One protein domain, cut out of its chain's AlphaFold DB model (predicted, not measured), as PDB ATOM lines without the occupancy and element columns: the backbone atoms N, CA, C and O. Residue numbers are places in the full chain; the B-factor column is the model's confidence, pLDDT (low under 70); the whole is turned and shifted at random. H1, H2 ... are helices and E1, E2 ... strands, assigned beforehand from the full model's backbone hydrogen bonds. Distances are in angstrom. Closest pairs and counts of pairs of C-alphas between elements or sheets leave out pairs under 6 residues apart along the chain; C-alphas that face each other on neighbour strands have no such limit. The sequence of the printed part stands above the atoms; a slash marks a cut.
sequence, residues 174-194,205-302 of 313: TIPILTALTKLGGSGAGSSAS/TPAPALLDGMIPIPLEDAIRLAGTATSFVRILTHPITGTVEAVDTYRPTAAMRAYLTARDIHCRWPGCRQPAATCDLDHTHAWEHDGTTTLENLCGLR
ATOM      1  N   THR A 174      90.946  50.713 102.562       88.12
ATOM      2  CA  THR A 174      90.661  52.140 102.515       88.12
ATOM      3  C   THR A 174      90.458  52.550 101.068       88.12
ATOM      4  O   THR A 174      91.335  52.350 100.228       88.12
ATOM      5  N   ILE A 175      89.305  53.149 100.777       89.69
ATOM      6  CA  ILE A 175      89.008  53.702  99.459       89.69
ATOM      7  C   ILE A 175      89.070  55.231  99.537       89.69
ATOM      8  O   ILE A 175      88.320  55.822 100.318       89.69
ATOM      9  N   PRO A 176      89.894  55.898  98.711       88.19
ATOM     10  CA  PRO A 176      89.825  57.345  98.552       88.19
ATOM     11  C   PRO A 176      88.455  57.756  97.996       88.19
ATOM     12  O   PRO A 176      88.170  57.567  96.810       88.19
ATOM     13  N   ILE A 177      87.596  58.325  98.851       83.94
ATOM     14  CA  ILE A 177      86.181  58.555  98.522       83.94
ATOM     15  C   ILE A 177      85.995  59.444  97.291       83.94
ATOM     16  O   ILE A 177      85.141  59.166  96.458       83.94
ATOM     17  N   LEU A 178      86.832  60.469  97.117       82.94
ATOM     18  CA  LEU A 178      86.723  61.359  95.963       82.94
ATOM     19  C   LEU A 178      87.057  60.636  94.653       82.94
ATOM     20  O   LEU A 178      86.391  60.844  93.643       82.94
ATOM     21  N   THR A 179      88.029  59.720  94.688       82.75
ATOM     22  CA  THR A 179      88.373  58.898  93.522       82.75
ATOM     23  C   THR A 179      87.244  57.908  93.219       82.75
ATOM     24  O   THR A 179      86.827  57.780  92.068       82.75
ATOM     25  N   ALA A 180      86.671  57.272  94.244       84.31
ATOM     26  CA  ALA A 180      85.519  56.389  94.072       84.31
ATOM     27  C   ALA A 180      84.291  57.117  93.505       84.31
ATOM     28  O   ALA A 180      83.674  56.616  92.569       84.31
ATOM     29  N   LEU A 181      83.973  58.319  94.000       83.50
ATOM     30  CA  LEU A 181      82.854  59.122  93.500       83.50
ATOM     31  C   LEU A 181      83.035  59.483  92.025       83.50
ATOM     32  O   LEU A 181      82.091  59.318  91.258       83.50
ATOM     33  N   THR A 182      84.237  59.890  91.600       80.69
ATOM     34  CA  THR A 182      84.495  60.142  90.170       80.69
ATOM     35  C   THR A 182      84.291  58.895  89.308       80.69
ATOM     36  O   THR A 182      83.751  58.992  88.208       80.69
ATOM     37  N   LYS A 183      84.661  57.709  89.811       78.88
ATOM     38  CA  LYS A 183      84.471  56.434  89.105       78.88
ATOM     39  C   LYS A 183      82.998  56.015  89.032       78.88
ATOM     40  O   LYS A 183      82.585  55.455  88.022       78.88
ATOM     41  N   LEU A 184      82.216  56.317  90.066       79.31
ATOM     42  CA  LEU A 184      80.777  56.038  90.163       79.31
ATOM     43  C   LEU A 184      79.895  57.069  89.426       79.31
ATOM     44  O   LEU A 184      78.676  57.035  89.557       79.31
ATOM     45  N   GLY A 185      80.484  57.989  88.653       69.62
ATOM     46  CA  GLY A 185      79.746  58.996  87.883       69.62
ATOM     47  C   GLY A 185      79.406  60.275  88.656       69.62
ATOM     48  O   GLY A 185      78.678  61.126  88.150       69.62
ATOM     49  N   GLY A 186      79.943  60.448  89.866       61.72
ATOM     50  CA  GLY A 186      79.848  61.687  90.627       61.72
ATOM     51  C   GLY A 186      80.726  62.786  90.024       61.72
ATOM     52  O   GLY A 186      81.926  62.613  89.827       61.72
ATOM     53  N   SER A 187      80.150  63.963  89.792       54.22
ATOM     54  CA  SER A 187      80.805  65.164  89.251       54.22
ATOM     55  C   SER A 187      81.723  65.896  90.256       54.22
ATOM     56  O   SER A 187      81.979  67.094  90.130       54.22
ATOM     57  N   GLY A 188      82.240  65.187  91.266       51.94
ATOM     58  CA  GLY A 188      83.069  65.750  92.332       51.94
ATOM     59  C   GLY A 188      84.465  66.152  91.846       51.94
ATOM     60  O   GLY A 188      85.315  65.301  91.599       51.94
ATOM     61  N   ALA A 189      84.720  67.458  91.762       48.72
ATOM     62  CA  ALA A 189      85.961  68.086  91.292       48.72
ATOM     63  C   ALA A 189      87.165  67.979  92.264       48.72
ATOM     64  O   ALA A 189      87.962  68.907  92.377       48.72
ATOM     65  N   GLY A 190      87.312  66.862  92.979       52.72
ATOM     66  CA  GLY A 190      88.377  66.649  93.961       52.72
ATOM     67  C   GLY A 190      89.239  65.443  93.613       52.72
ATOM     68  O   GLY A 190      89.140  64.408  94.253       52.72
ATOM     69  N   SER A 191      90.082  65.526  92.587       54.97
ATOM     70  CA  SER A 191      90.961  64.401  92.254       54.97
ATOM     71  C   SER A 191      92.115  64.325  93.260       54.97
ATOM     72  O   SER A 191      93.050  65.120  93.183       54.97
ATOM     73  N   SER A 192      92.090  63.357  94.186       58.03
ATOM     74  CA  SER A 192      93.292  62.928  94.920       58.03
ATOM     75  C   SER A 192      94.192  62.127  93.973       58.03
ATOM     76  O   SER A 192      94.467  60.951  94.190       58.03
ATOM     77  N   ALA A 193      94.565  62.719  92.841       57.25
ATOM     78  CA  ALA A 193      95.459  62.094  91.892       57.25
ATOM     79  C   ALA A 193      96.898  62.351  92.322       57.25
ATOM     80  O   ALA A 193      97.304  63.493  92.541       57.25
ATOM     81  N   SER A 194      97.690  61.286  92.389       56.12
ATOM     82  CA  SER A 194      99.138  61.453  92.436       56.12
ATOM     83  C   SER A 194      99.586  61.967  91.069       56.12
ATOM     84  O   SER A 194      99.329  61.338  90.037       56.12
ATOM     85  N   THR A 205      97.046  60.198  87.835       64.62
ATOM     86  CA  THR A 205      96.533  58.850  88.087       64.62
ATOM     87  C   THR A 205      95.638  58.873  89.318       64.62
ATOM     88  O   THR A 205      96.085  59.396  90.344       64.62
ATOM     89  N   PRO A 206      94.413  58.320  89.242       71.50
ATOM     90  CA  PRO A 206      93.545  58.186  90.408       71.50
ATOM     91  C   PRO A 206      94.283  57.455  91.536       71.50
ATOM     92  O   PRO A 206      95.049  56.527  91.266       71.50
ATOM     93  N   ALA A 207      94.085  57.883  92.787       76.06
ATOM     94  CA  ALA A 207      94.679  57.184  93.923       76.06
ATOM     95  C   ALA A 207      94.127  55.748  94.001       76.06
ATOM     96  O   ALA A 207      92.914  55.559  93.872       76.06
ATOM     97  N   PRO A 208      94.988  54.737  94.210       84.00
ATOM     98  CA  PRO A 208      94.524  53.370  94.391       84.00
ATOM     99  C   PRO A 208      93.772  53.234  95.720       84.00
ATOM    100  O   PRO A 208      93.971  54.022  96.649       84.00
ATOM    101  N   ALA A 209      92.942  52.199  95.828       88.19
ATOM    102  CA  ALA A 209      92.493  51.736  97.134       88.19
ATOM    103  C   ALA A 209      93.648  51.016  97.849       88.19
ATOM    104  O   ALA A 209      94.564  50.501  97.203       88.19
ATOM    105  N   LEU A 210      93.625  50.996  99.180       86.69
ATOM    106  CA  LEU A 210      94.687  50.419 100.002       86.69
ATOM    107  C   LEU A 210      94.143  49.295 100.883       86.69
ATOM    108  O   LEU A 210      93.319  49.544 101.757       86.69
ATOM    109  N   LEU A 211      94.634  48.074 100.701       83.81
ATOM    110  CA  LEU A 211      94.422  46.954 101.614       83.81
ATOM    111  C   LEU A 211      95.224  47.177 102.902       83.81
ATOM    112  O   LEU A 211      96.406  47.532 102.845       83.81
ATOM    113  N   ASP A 212      94.557  47.026 104.048       75.56
ATOM    114  CA  ASP A 212      95.084  47.328 105.386       75.56
ATOM    115  C   ASP A 212      95.722  48.731 105.494       75.56
ATOM    116  O   ASP A 212      96.630  48.966 106.288       75.56
ATOM    117  N   GLY A 213      95.285  49.674 104.647       74.06
ATOM    118  CA  GLY A 213      95.823  51.036 104.573       74.06
ATOM    119  C   GLY A 213      97.238  51.154 103.989       74.06
ATOM    120  O   GLY A 213      97.772  52.259 103.949       74.06
ATOM    121  N   MET A 214      97.845  50.057 103.519       74.81
ATOM    122  CA  MET A 214      99.265  50.024 103.136       74.81
ATOM    123  C   MET A 214      99.521  49.492 101.724       74.81
ATOM    124  O   MET A 214     100.471  49.926 101.071       74.81
ATOM    125  N   ILE A 215      98.718  48.538 101.246       80.62
ATOM    126  CA  ILE A 215      99.008  47.793 100.014       80.62
ATOM    127  C   ILE A 215      98.052  48.242  98.904       80.62
ATOM    128  O   ILE A 215      96.847  48.058  99.051       80.62
ATOM    129  N   PRO A 216      98.544  48.792  97.779       86.75
ATOM    130  CA  PRO A 216      97.684  49.180  96.667       86.75
ATOM    131  C   PRO A 216      96.913  47.993  96.084       86.75
ATOM    132  O   PRO A 216      97.509  46.976  95.723       86.75
ATOM    133  N   ILE A 217      95.600  48.157  95.947       88.94
ATOM    134  CA  ILE A 217      94.694  47.217  95.284       88.94
ATOM    135  C   ILE A 217      93.875  47.932  94.199       88.94
ATOM    136  O   ILE A 217      93.710  49.160  94.263       88.94
ATOM    137  N   PRO A 218      93.359  47.196  93.196       87.88
ATOM    138  CA  PRO A 218      92.486  47.768  92.179       87.88
ATOM    139  C   PRO A 218      91.277  48.466  92.809       87.88
ATOM    140  O   PRO A 218      90.599  47.914  93.679       87.88
ATOM    141  N   LEU A 219      91.010  49.697  92.367       87.81
ATOM    142  CA  LEU A 219      89.919  50.510  92.901       87.81
ATOM    143  C   LEU A 219      88.560  49.866  92.611       87.81
ATOM    144  O   LEU A 219      87.675  49.886  93.458       87.81
ATOM    145  N   GLU A 220      88.403  49.282  91.427       87.12
ATOM    146  CA  GLU A 220      87.180  48.615  90.990       87.12
ATOM    147  C   GLU A 220      86.833  47.418  91.882       87.12
ATOM    148  O   GLU A 220      85.683  47.284  92.300       87.12
ATOM    149  N   ASP A 221      87.821  46.592  92.241       88.56
ATOM    150  CA  ASP A 221      87.613  45.474  93.166       88.56
ATOM    151  C   ASP A 221      87.264  45.958  94.568       88.56
ATOM    152  O   ASP A 221      86.348  45.423  95.194       88.56
ATOM    153  N   ALA A 222      87.940  47.004  95.048       89.44
ATOM    154  CA  ALA A 222      87.625  47.604  96.334       89.44
ATOM    155  C   ALA A 222      86.189  48.156  96.361       89.44
ATOM    156  O   ALA A 222      85.462  47.909  97.319       89.44
ATOM    157  N   ILE A 223      85.744  48.853  95.308       89.62
ATOM    158  CA  ILE A 223      84.365  49.358  95.188       89.62
ATOM    159  C   ILE A 223      83.364  48.199  95.145       89.62
ATOM    160  O   ILE A 223      82.356  48.237  95.850       89.62
ATOM    161  N   ARG A 224      83.642  47.153  94.359       89.00
ATOM    162  CA  ARG A 224      82.782  45.966  94.264       89.00
ATOM    163  C   ARG A 224      82.615  45.283  95.622       89.00
ATOM    164  O   ARG A 224      81.493  44.960  95.998       89.00
ATOM    165  N   LEU A 225      83.707  45.099  96.365       88.12
ATOM    166  CA  LEU A 225      83.689  44.524  97.713       88.12
ATOM    167  C   LEU A 225      83.017  45.454  98.729       88.12
ATOM    168  O   LEU A 225      82.297  44.992  99.607       88.12
ATOM    169  N   ALA A 226      83.210  46.767  98.600       87.94
ATOM    170  CA  ALA A 226      82.538  47.747  99.446       87.94
ATOM    171  C   ALA A 226      81.015  47.710  99.263       87.94
ATOM    172  O   ALA A 226      80.288  47.954 100.219       87.94
ATOM    173  N   GLY A 227      80.524  47.349  98.073       87.56
ATOM    174  CA  GLY A 227      79.094  47.198  97.798       87.56
ATOM    175  C   GLY A 227      78.380  46.162  98.676       87.56
ATOM    176  O   GLY A 227      77.170  46.258  98.855       87.56
ATOM    177  N   THR A 228      79.110  45.204  99.254       86.00
ATOM    178  CA  THR A 228      78.568  44.204 100.190       86.00
ATOM    179  C   THR A 228      79.039  44.415 101.631       86.00
ATOM    180  O   THR A 228      78.780  43.574 102.495       86.00
ATOM    181  N   ALA A 229      79.727  45.525 101.918       85.69
ATOM    182  CA  ALA A 229      80.233  45.816 103.251       85.69
ATOM    183  C   ALA A 229      79.085  46.094 104.232       85.69
ATOM    184  O   ALA A 229      78.152  46.842 103.948       85.69
ATOM    185  N   THR A 230      79.184  45.520 105.429       83.38
ATOM    186  CA  THR A 230      78.191  45.701 106.500       83.38
ATOM    187  C   THR A 230      78.349  47.022 107.247       83.38
ATOM    188  O   THR A 230      77.436  47.447 107.949       83.38
ATOM    189  N   SER A 231      79.511  47.665 107.137       82.50
ATOM    190  CA  SER A 231      79.816  48.920 107.820       82.50
ATOM    191  C   SER A 231      80.866  49.722 107.061       82.50
ATOM    192  O   SER A 231      81.693  49.167 106.337       82.50
ATOM    193  N   PHE A 232      80.835  51.037 107.261       85.06
ATOM    194  CA  PHE A 232      81.810  51.976 106.726       85.06
ATOM    195  C   PHE A 232      82.370  52.817 107.865       85.06
ATOM    196  O   PHE A 232      81.622  53.297 108.714       85.06
ATOM    197  N   VAL A 233      83.686  53.023 107.854       84.94
ATOM    198  CA  VAL A 233      84.361  53.955 108.759       84.94
ATOM    199  C   VAL A 233      84.922  55.086 107.921       84.94
ATOM    200  O   VAL A 233      85.769  54.872 107.051       84.94
ATOM    201  N   ARG A 234      84.453  56.305 108.180       88.19
ATOM    202  CA  ARG A 234      85.005  57.494 107.542       88.19
ATOM    203  C   ARG A 234      86.319  57.860 108.218       88.19
ATOM    204  O   ARG A 234      86.397  57.946 109.442       88.19
ATOM    205  N   ILE A 235      87.331  58.098 107.394       85.06
ATOM    206  CA  ILE A 235      88.643  58.591 107.801       85.06
ATOM    207  C   ILE A 235      88.836  59.922 107.083       85.06
ATOM    208  O   ILE A 235      88.880  59.960 105.853       85.06
ATOM    209  N   LEU A 236      88.910  61.015 107.839       84.19
ATOM    210  CA  LEU A 236      89.284  62.315 107.294       84.19
ATOM    211  C   LEU A 236      90.798  62.456 107.346       84.19
ATOM    212  O   LEU A 236      91.421  62.227 108.383       84.19
ATOM    213  N   THR A 237      91.380  62.840 106.219       82.50
ATOM    214  CA  THR A 237      92.812  63.093 106.090       82.50
ATOM    215  C   THR A 237      93.040  64.516 105.624       82.50
ATOM    216  O   THR A 237      92.365  64.970 104.697       82.50
ATOM    217  N   HIS A 238      94.047  65.172 106.185       80.12
ATOM    218  CA  HIS A 238      94.453  66.497 105.742       80.12
ATOM    219  C   HIS A 238      94.872  66.457 104.255       80.12
ATOM    220  O   HIS A 238      95.682  65.603 103.872       80.12
ATOM    221  N   PRO A 239      94.383  67.375 103.400       69.44
ATOM    222  CA  PRO A 239      94.500  67.271 101.940       69.44
ATOM    223  C   PRO A 239      95.927  67.414 101.395       69.44
ATOM    224  O   PRO A 239      96.180  67.038 100.253       69.44
ATOM    225  N   ILE A 240      96.857  67.968 102.181       72.19
ATOM    226  CA  ILE A 240      98.244  68.219 101.749       72.19
ATOM    227  C   ILE A 240      99.221  67.226 102.384       72.19
ATOM    228  O   ILE A 240     100.153  66.765 101.733       72.19
ATOM    229  N   THR A 241      99.027  66.902 103.663       75.38
ATOM    230  CA  THR A 241      99.969  66.075 104.441       75.38
ATOM    231  C   THR A 241      99.554  64.609 104.492       75.38
ATOM    232  O   THR A 241     100.380  63.769 104.837       75.38
ATOM    233  N   GLY A 242      98.288  64.291 104.192       71.38
ATOM    234  CA  GLY A 242      97.741  62.938 104.302       71.38
ATOM    235  C   GLY A 242      97.608  62.431 105.743       71.38
ATOM    236  O   GLY A 242      97.318  61.257 105.955       71.38
ATOM    237  N   THR A 243      97.822  63.288 106.747       79.12
ATOM    238  CA  THR A 243      97.685  62.922 108.162       79.12
ATOM    239  C   THR A 243      96.223  62.669 108.504       79.12
ATOM    240  O   THR A 243      95.362  63.449 108.106       79.12
ATOM    241  N   VAL A 244      95.944  61.599 109.253       82.94
ATOM    242  CA  VAL A 244      94.587  61.292 109.733       82.94
ATOM    243  C   VAL A 244      94.156  62.352 110.744       82.94
ATOM    244  O   VAL A 244      94.754  62.454 111.812       82.94
ATOM    245  N   GLU A 245      93.125  63.119 110.404       86.44
ATOM    246  CA  GLU A 245      92.574  64.202 111.223       86.44
ATOM    247  C   GLU A 245      91.409  63.743 112.094       86.44
ATOM    248  O   GLU A 245      91.299  64.164 113.245       86.44
ATOM    249  N   ALA A 246      90.551  62.870 111.561       86.75
ATOM    250  CA  ALA A 246      89.376  62.385 112.270       86.75
ATOM    251  C   ALA A 246      88.972  60.982 111.825       86.75
ATOM    252  O   ALA A 246      89.170  60.607 110.664       86.75
ATOM    253  N   VAL A 247      88.348  60.240 112.737       88.38
ATOM    254  CA  VAL A 247      87.688  58.962 112.454       88.38
ATOM    255  C   VAL A 247      86.335  58.879 113.151       88.38
ATOM    256  O   VAL A 247      86.157  59.422 114.238       88.38
ATOM    257  N   ASP A 248      85.397  58.149 112.551       86.75
ATOM    258  CA  ASP A 248      84.040  57.978 113.101       86.75
ATOM    259  C   ASP A 248      83.957  56.840 114.147       86.75
ATOM    260  O   ASP A 248      82.878  56.458 114.592       86.75
ATOM    261  N   THR A 249      85.100  56.282 114.560       85.75
ATOM    262  CA  THR A 249      85.199  55.252 115.603       85.75
ATOM    263  C   THR A 249      85.673  55.832 116.927       85.75
ATOM    264  O   THR A 249      86.574  56.668 116.951       85.75
ATOM    265  N   TYR A 250      85.163  55.302 118.043       87.31
ATOM    266  CA  TYR A 250      85.612  55.687 119.388       87.31
ATOM    267  C   TYR A 250      87.128  55.518 119.576       87.31
ATOM    268  O   TYR A 250      87.808  56.401 120.091       87.31
ATOM    269  N   ARG A 251      87.688  54.385 119.126       89.12
ATOM    270  CA  ARG A 251      89.124  54.122 119.268       89.12
ATOM    271  C   ARG A 251      89.931  54.899 118.216       89.12
ATOM    272  O   ARG A 251      89.670  54.716 117.023       89.12
ATOM    273  N   PRO A 252      90.935  55.702 118.620       87.56
ATOM    274  CA  PRO A 252      91.806  56.407 117.687       87.56
ATOM    275  C   PRO A 252      92.745  55.451 116.944       87.56
ATOM    276  O   PRO A 252      93.116  54.386 117.445       87.56
ATOM    277  N   THR A 253      93.169  55.853 115.745       85.44
ATOM    278  CA  THR A 253      94.096  55.063 114.917       85.44
ATOM    279  C   THR A 253      95.539  55.154 115.426       85.44
ATOM    280  O   THR A 253      95.919  56.088 116.137       85.44
ATOM    281  N   ALA A 254      96.392  54.211 115.013       82.44
ATOM    282  CA  ALA A 254      97.820  54.244 115.340       82.44
ATOM    283  C   ALA A 254      98.519  55.513 114.811       82.44
ATOM    284  O   ALA A 254      99.384  56.066 115.490       82.44
ATOM    285  N   ALA A 255      98.109  56.011 113.637       79.50
ATOM    286  CA  ALA A 255      98.630  57.249 113.059       79.50
ATOM    287  C   ALA A 255      98.277  58.475 113.918       79.50
ATOM    288  O   ALA A 255      99.149  59.298 114.197       79.50
ATOM    289  N   MET A 256      97.031  58.557 114.406       88.00
ATOM    290  CA  MET A 256      96.615  59.612 115.337       88.00
ATOM    291  C   MET A 256      97.421  59.543 116.634       88.00
ATOM    292  O   MET A 256      97.934  60.560 117.090       88.00
ATOM    293  N   ARG A 257      97.628  58.342 117.193       89.94
ATOM    294  CA  ARG A 257      98.458  58.160 118.394       89.94
ATOM    295  C   ARG A 257      99.899  58.613 118.193       89.94
ATOM    296  O   ARG A 257     100.434  59.302 119.060       89.94
ATOM    297  N   ALA A 258     100.521  58.255 117.072       84.94
ATOM    298  CA  ALA A 258     101.883  58.672 116.760       84.94
ATOM    299  C   ALA A 258     101.996  60.203 116.666       84.94
ATOM    300  O   ALA A 258     102.894  60.792 117.267       84.94
ATOM    301  N   TYR A 259     101.046  60.848 115.980       87.31
ATOM    302  CA  TYR A 259     100.987  62.305 115.874       87.31
ATOM    303  C   TYR A 259     100.792  62.981 117.241       87.31
ATOM    304  O   TYR A 259     101.565  63.864 117.604       87.31
ATOM    305  N   LEU A 260      99.801  62.543 118.024       89.38
ATOM    306  CA  LEU A 260      99.468  63.132 119.328       89.38
ATOM    307  C   LEU A 260     100.609  62.967 120.337       89.38
ATOM    308  O   LEU A 260     100.908  63.892 121.085       89.38
ATOM    309  N   THR A 261     101.316  61.836 120.291       89.06
ATOM    310  CA  THR A 261     102.518  61.609 121.105       89.06
ATOM    311  C   THR A 261     103.608  62.640 120.799       89.06
ATOM    312  O   THR A 261     104.240  63.159 121.718       89.06
ATOM    313  N   ALA A 262     103.824  62.951 119.517       87.19
ATOM    314  CA  ALA A 262     104.813  63.938 119.090       87.19
ATOM    315  C   ALA A 262     104.376  65.383 119.388       87.19
ATOM    316  O   ALA A 262     105.218  66.208 119.734       87.19
ATOM    317  N   ARG A 263     103.074  65.683 119.268       90.44
ATOM    318  CA  ARG A 263     102.496  67.006 119.547       90.44
ATOM    319  C   ARG A 263     102.524  67.341 121.036       90.44
ATOM    320  O   ARG A 263     102.962  68.425 121.404       90.44
ATOM    321  N   ASP A 264     102.033  66.428 121.872       90.19
ATOM    322  CA  ASP A 264     101.800  66.705 123.290       90.19
ATOM    323  C   ASP A 264     103.108  66.621 124.092       90.19
ATOM    324  O   ASP A 264     103.297  67.393 125.030       90.19
ATOM    325  N   ILE A 265     104.050  65.751 123.683       87.56
ATOM    326  CA  ILE A 265     105.360  65.464 124.312       87.56
ATOM    327  C   ILE A 265     105.225  64.880 125.737       87.56
ATOM    328  O   ILE A 265     105.810  63.840 126.050       87.56
ATOM    329  N   HIS A 266     104.405  65.493 126.587       92.31
ATOM    330  CA  HIS A 266     104.018  65.063 127.923       92.31
ATOM    331  C   HIS A 266     102.487  65.085 128.077       92.31
ATOM    332  O   HIS A 266     101.771  65.634 127.246       92.31
ATOM    333  N   CYS A 267     101.988  64.492 129.159       93.38
ATOM    334  CA  CYS A 267     100.597  64.587 129.593       93.38
ATOM    335  C   CYS A 267     100.125  66.051 129.607       93.38
ATOM    336  O   CYS A 267     100.810  66.904 130.175       93.38
ATOM    337  N   ARG A 268      98.949  66.337 129.029       92.31
ATOM    338  CA  ARG A 268      98.425  67.714 128.924       92.31
ATOM    339  C   ARG A 268      97.887  68.293 130.233       92.31
ATOM    340  O   ARG A 268      97.603  69.488 130.293       92.31
ATOM    341  N   TRP A 269      97.754  67.482 131.281       89.81
ATOM    342  CA  TRP A 269      97.328  67.974 132.589       89.81
ATOM    343  C   TRP A 269      98.303  69.041 133.120       89.81
ATOM    344  O   TRP A 269      99.516  68.784 133.133       89.81
ATOM    345  N   PRO A 270      97.821  70.199 133.614       89.38
ATOM    346  CA  PRO A 270      98.685  71.276 134.084       89.38
ATOM    347  C   PRO A 270      99.742  70.800 135.090       89.38
ATOM    348  O   PRO A 270      99.435  70.219 136.130       89.38
ATOM    349  N   GLY A 271     101.017  71.039 134.771       88.56
ATOM    350  CA  GLY A 271     102.152  70.695 135.633       88.56
ATOM    351  C   GLY A 271     102.594  69.224 135.605       88.56
ATOM    352  O   GLY A 271     103.607  68.894 136.224       88.56
ATOM    353  N   CYS A 272     101.909  68.339 134.874       91.81
ATOM    354  CA  CYS A 272     102.361  66.961 134.699       91.81
ATOM    355  C   CYS A 272     103.519  66.879 133.691       91.81
ATOM    356  O   CYS A 272     103.539  67.574 132.682       91.81
ATOM    357  N   ARG A 273     104.495  66.001 133.954       92.50
ATOM    358  CA  ARG A 273     105.639  65.732 133.060       92.50
ATOM    359  C   ARG A 273     105.739  64.262 132.646       92.50
ATOM    360  O   ARG A 273     106.808  63.804 132.261       92.50
ATOM    361  N   GLN A 274     104.649  63.503 132.761       92.50
ATOM    362  CA  GLN A 274     104.616  62.120 132.282       92.50
ATOM    363  C   GLN A 274     104.751  62.119 130.752       92.50
ATOM    364  O   GLN A 274     103.999  62.852 130.117       92.50
ATOM    365  N   PRO A 275     105.653  61.333 130.139       93.50
ATOM    366  CA  PRO A 275     105.782  61.290 128.683       93.50
ATOM    367  C   PRO A 275     104.478  60.860 128.000       93.50
ATOM    368  O   PRO A 275     103.883  59.846 128.383       93.50
ATOM    369  N   ALA A 276     104.070  61.581 126.950       89.25
ATOM    370  CA  ALA A 276     102.827  61.314 126.216       89.25
ATOM    371  C   ALA A 276     102.792  59.897 125.609       89.25
ATOM    372  O   ALA A 276     101.736  59.284 125.527       89.25
ATOM    373  N   ALA A 277     103.958  59.324 125.285       89.31
ATOM    374  CA  ALA A 277     104.085  57.956 124.768       89.31
ATOM    375  C   ALA A 277     103.589  56.867 125.743       89.31
ATOM    376  O   ALA A 277     103.328  55.741 125.328       89.31
ATOM    377  N   THR A 278     103.493  57.194 127.035       90.88
ATOM    378  CA  THR A 278     103.005  56.304 128.106       90.88
ATOM    379  C   THR A 278     101.638  56.718 128.644       90.88
ATOM    380  O   THR A 278     101.177  56.170 129.643       90.88
ATOM    381  N   CYS A 279     101.035  57.732 128.027       89.75
ATOM    382  CA  CYS A 279      99.714  58.230 128.357       89.75
ATOM    383  C   CYS A 279      98.676  57.550 127.460       89.75
ATOM    384  O   CYS A 279      98.962  57.202 126.307       89.75
ATOM    385  N   ASP A 280      97.471  57.390 127.986       90.31
ATOM    386  CA  ASP A 280      96.326  57.012 127.176       90.31
ATOM    387  C   ASP A 280      95.742  58.258 126.508       90.31
ATOM    388  O   ASP A 280      96.021  59.399 126.889       90.31
ATOM    389  N   LEU A 281      95.035  58.032 125.404       91.75
ATOM    390  CA  LEU A 281      94.402  59.109 124.658       91.75
ATOM    391  C   LEU A 281      92.970  59.231 125.130       91.75
ATOM    392  O   LEU A 281      92.234  58.248 125.056       91.75
ATOM    393  N   ASP A 282      92.605  60.436 125.537       90.25
ATOM    394  CA  ASP A 282      91.280  60.739 126.047       90.25
ATOM    395  C   ASP A 282      90.631  61.881 125.262       90.25
ATOM    396  O   ASP A 282      91.319  62.764 124.723       90.25
ATOM    397  N   HIS A 283      89.303  61.835 125.167       92.38
ATOM    398  CA  HIS A 283      88.507  62.847 124.484       92.38
ATOM    399  C   HIS A 283      88.249  64.030 125.427       92.38
ATOM    400  O   HIS A 283      87.698  63.867 126.508       92.38
ATOM    401  N   THR A 284      88.602  65.241 124.996       89.31
ATOM    402  CA  THR A 284      88.379  66.490 125.748       89.31
ATOM    403  C   THR A 284      86.883  66.757 125.924       89.31
ATOM    404  O   THR A 284      86.422  67.014 127.028       89.31
ATOM    405  N   HIS A 285      86.121  66.644 124.839       88.94
ATOM    406  CA  HIS A 285      84.675  66.476 124.861       88.94
ATOM    407  C   HIS A 285      84.380  64.983 124.835       88.94
ATOM    408  O   HIS A 285      84.704  64.326 123.842       88.94
ATOM    409  N   ALA A 286      83.785  64.466 125.909       88.38
ATOM    410  CA  ALA A 286      83.504  63.047 126.071       88.38
ATOM    411  C   ALA A 286      82.686  62.477 124.903       88.38
ATOM    412  O   ALA A 286      81.736  63.096 124.420       88.38
ATOM    413  N   TRP A 287      83.024  61.258 124.479       87.38
ATOM    414  CA  TRP A 287      82.324  60.559 123.397       87.38
ATOM    415  C   TRP A 287      80.826  60.358 123.681       87.38
ATOM    416  O   TRP A 287      80.002  60.466 122.780       87.38
ATOM    417  N   GLU A 288      80.457  60.114 124.943       89.56
ATOM    418  CA  GLU A 288      79.059  59.971 125.384       89.56
ATOM    419  C   GLU A 288      78.258  61.287 125.306       89.56
ATOM    420  O   GLU A 288      77.032  61.283 125.407       89.56
ATOM    421  N   HIS A 289      78.948  62.413 125.109       88.62
ATOM    422  CA  HIS A 289      78.392  63.760 124.991       88.62
ATOM    423  C   HIS A 289      78.674  64.357 123.607       88.62
ATOM    424  O   HIS A 289      79.032  65.528 123.485       88.62
ATOM    425  N   ASP A 290      78.546  63.530 122.566       88.25
ATOM    426  CA  ASP A 290      78.753  63.889 121.155       88.25
ATOM    427  C   ASP A 290      80.191  64.330 120.808       88.25
ATOM    428  O   ASP A 290      80.453  64.949 119.771       88.25
ATOM    429  N   GLY A 291      81.162  63.976 121.652       88.94
ATOM    430  CA  GLY A 291      82.581  64.129 121.371       88.94
ATOM    431  C   GLY A 291      83.038  63.270 120.194       88.94
ATOM    432  O   GLY A 291      82.719  62.088 120.103       88.94
ATOM    433  N   THR A 292      83.843  63.841 119.298       91.44
ATOM    434  CA  THR A 292      84.334  63.142 118.098       91.44
ATOM    435  C   THR A 292      85.798  62.731 118.236       91.44
ATOM    436  O   THR A 292      86.583  63.388 118.919       91.44
ATOM    437  N   THR A 293      86.205  61.649 117.572       93.00
ATOM    438  CA  THR A 293      87.605  61.196 117.558       93.00
ATOM    439  C   THR A 293      88.390  61.995 116.519       93.00
ATOM    440  O   THR A 293      88.610  61.543 115.394       93.00
ATOM    441  N   THR A 294      88.800  63.208 116.892       92.50
ATOM    442  CA  THR A 294      89.592  64.139 116.070       92.50
ATOM    443  C   THR A 294      90.934  64.445 116.733       92.50
ATOM    444  O   THR A 294      91.083  64.312 117.948       92.50
ATOM    445  N   LEU A 295      91.932  64.884 115.959       90.75
ATOM    446  CA  LEU A 295      93.214  65.323 116.525       90.75
ATOM    447  C   LEU A 295      93.047  66.483 117.516       90.75
ATOM    448  O   LEU A 295      93.809  66.576 118.473       90.75
ATOM    449  N   GLU A 296      92.068  67.359 117.302       90.31
ATOM    450  CA  GLU A 296      91.796  68.508 118.174       90.31
ATOM    451  C   GLU A 296      91.131  68.095 119.491       90.31
ATOM    452  O   GLU A 296      91.471  68.641 120.539       90.31
ATOM    453  N   ASN A 297      90.231  67.107 119.449       92.38
ATOM    454  CA  ASN A 297      89.501  66.644 120.626       92.38
ATOM    455  C   ASN A 297      90.299  65.632 121.466       92.38
ATOM    456  O   ASN A 297      90.006  65.449 122.641       92.38
ATOM    457  N   LEU A 298      91.312  64.973 120.902       93.00
ATOM    458  CA  LEU A 298      92.124  64.000 121.634       93.00
ATOM    459  C   LEU A 298      93.333  64.638 122.319       93.00
ATOM    460  O   LEU A 298      94.034  65.487 121.752       93.00
ATOM    461  N   CYS A 299      93.653  64.138 123.509       90.88
ATOM    462  CA  CYS A 299      94.889  64.478 124.197       90.88
ATOM    463  C   CYS A 299      95.483  63.320 124.992       90.88
ATOM    464  O   CYS A 299      94.770  62.420 125.426       90.88
ATOM    465  N   GLY A 300      96.805  63.346 125.174       91.38
ATOM    466  CA  GLY A 300      97.489  62.404 126.054       91.38
ATOM    467  C   GLY A 300      97.276  62.754 127.526       91.38
ATOM    468  O   GLY A 300      97.755  63.798 127.984       91.38
ATOM    469  N   LEU A 301      96.628  61.863 128.276       90.75
ATOM    470  CA  LEU A 301      96.470  61.953 129.727       90.75
ATOM    471  C   LEU A 301      97.034  60.708 130.419       90.75
ATOM    472  O   LEU A 301      97.033  59.593 129.906       90.75
ATOM    473  N   ARG A 302      97.582  60.911 131.616       89.94
ATOM    474  CA  ARG A 302      97.933  59.794 132.498       89.94
ATOM    475  C   ARG A 302      96.632  59.230 133.072       89.94
ATOM    476  O   ARG A 302      95.809  60.031 133.495       89.94
TER     477      ARG A 302
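What this domain is: This is residues 174 to 194 and 205 to 302 of the 313 residues of the protein "DUF222 domain-containing protein" of Pseudoclavibacter helvolus (UniProt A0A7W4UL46). With little regular structure, the model is an elongated run of loops: H1, H2 and hairpin E1-E2 at one end, hairpin E3-E4 in the middle, H3 packed on hairpin E5-E6 at the other. The printed part has 119 residues, 47 in named elements, ordered H1 E1 E2 H2 E3 E4 H3 E5 E6; class mixed, each sheet antiparallel. It is loose, radius of gyration of the C-alphas 17.1 A, spanning 53 by 30 by 25 A.

Where its parts are: E5 is residues 280 to 283, E6 298 to 301, ending at C-alpha (96.470, 61.953, 129.727). H3, 254 to 264, measures 15.3 A. E3 is 235 to 237, E4 244 to 247, E1 209 to 211, E2 215 to 217, H2 219 to 226. H1, 177 to 183, begins at C-alpha (86.181, 58.555, 98.522).

How they stand to each other: In hairpin E5-E6, N 282 and O 299 are within hydrogen-bond range, 2.9 A. The closest C-alphas of H3 and E6, Asp 264 and Gly 300, are 6.7 A apart. In H1, H2 and H3 every O i to N i+4 pair is within hydrogen-bond range.

The domain as a whole: Residues 195 to 204 are cut out, a 5.7 A C-alpha gap. Links H3-E5 and E5-E6 are long. Residues 185 to 194, 205 and 239 have pLDDT under 70.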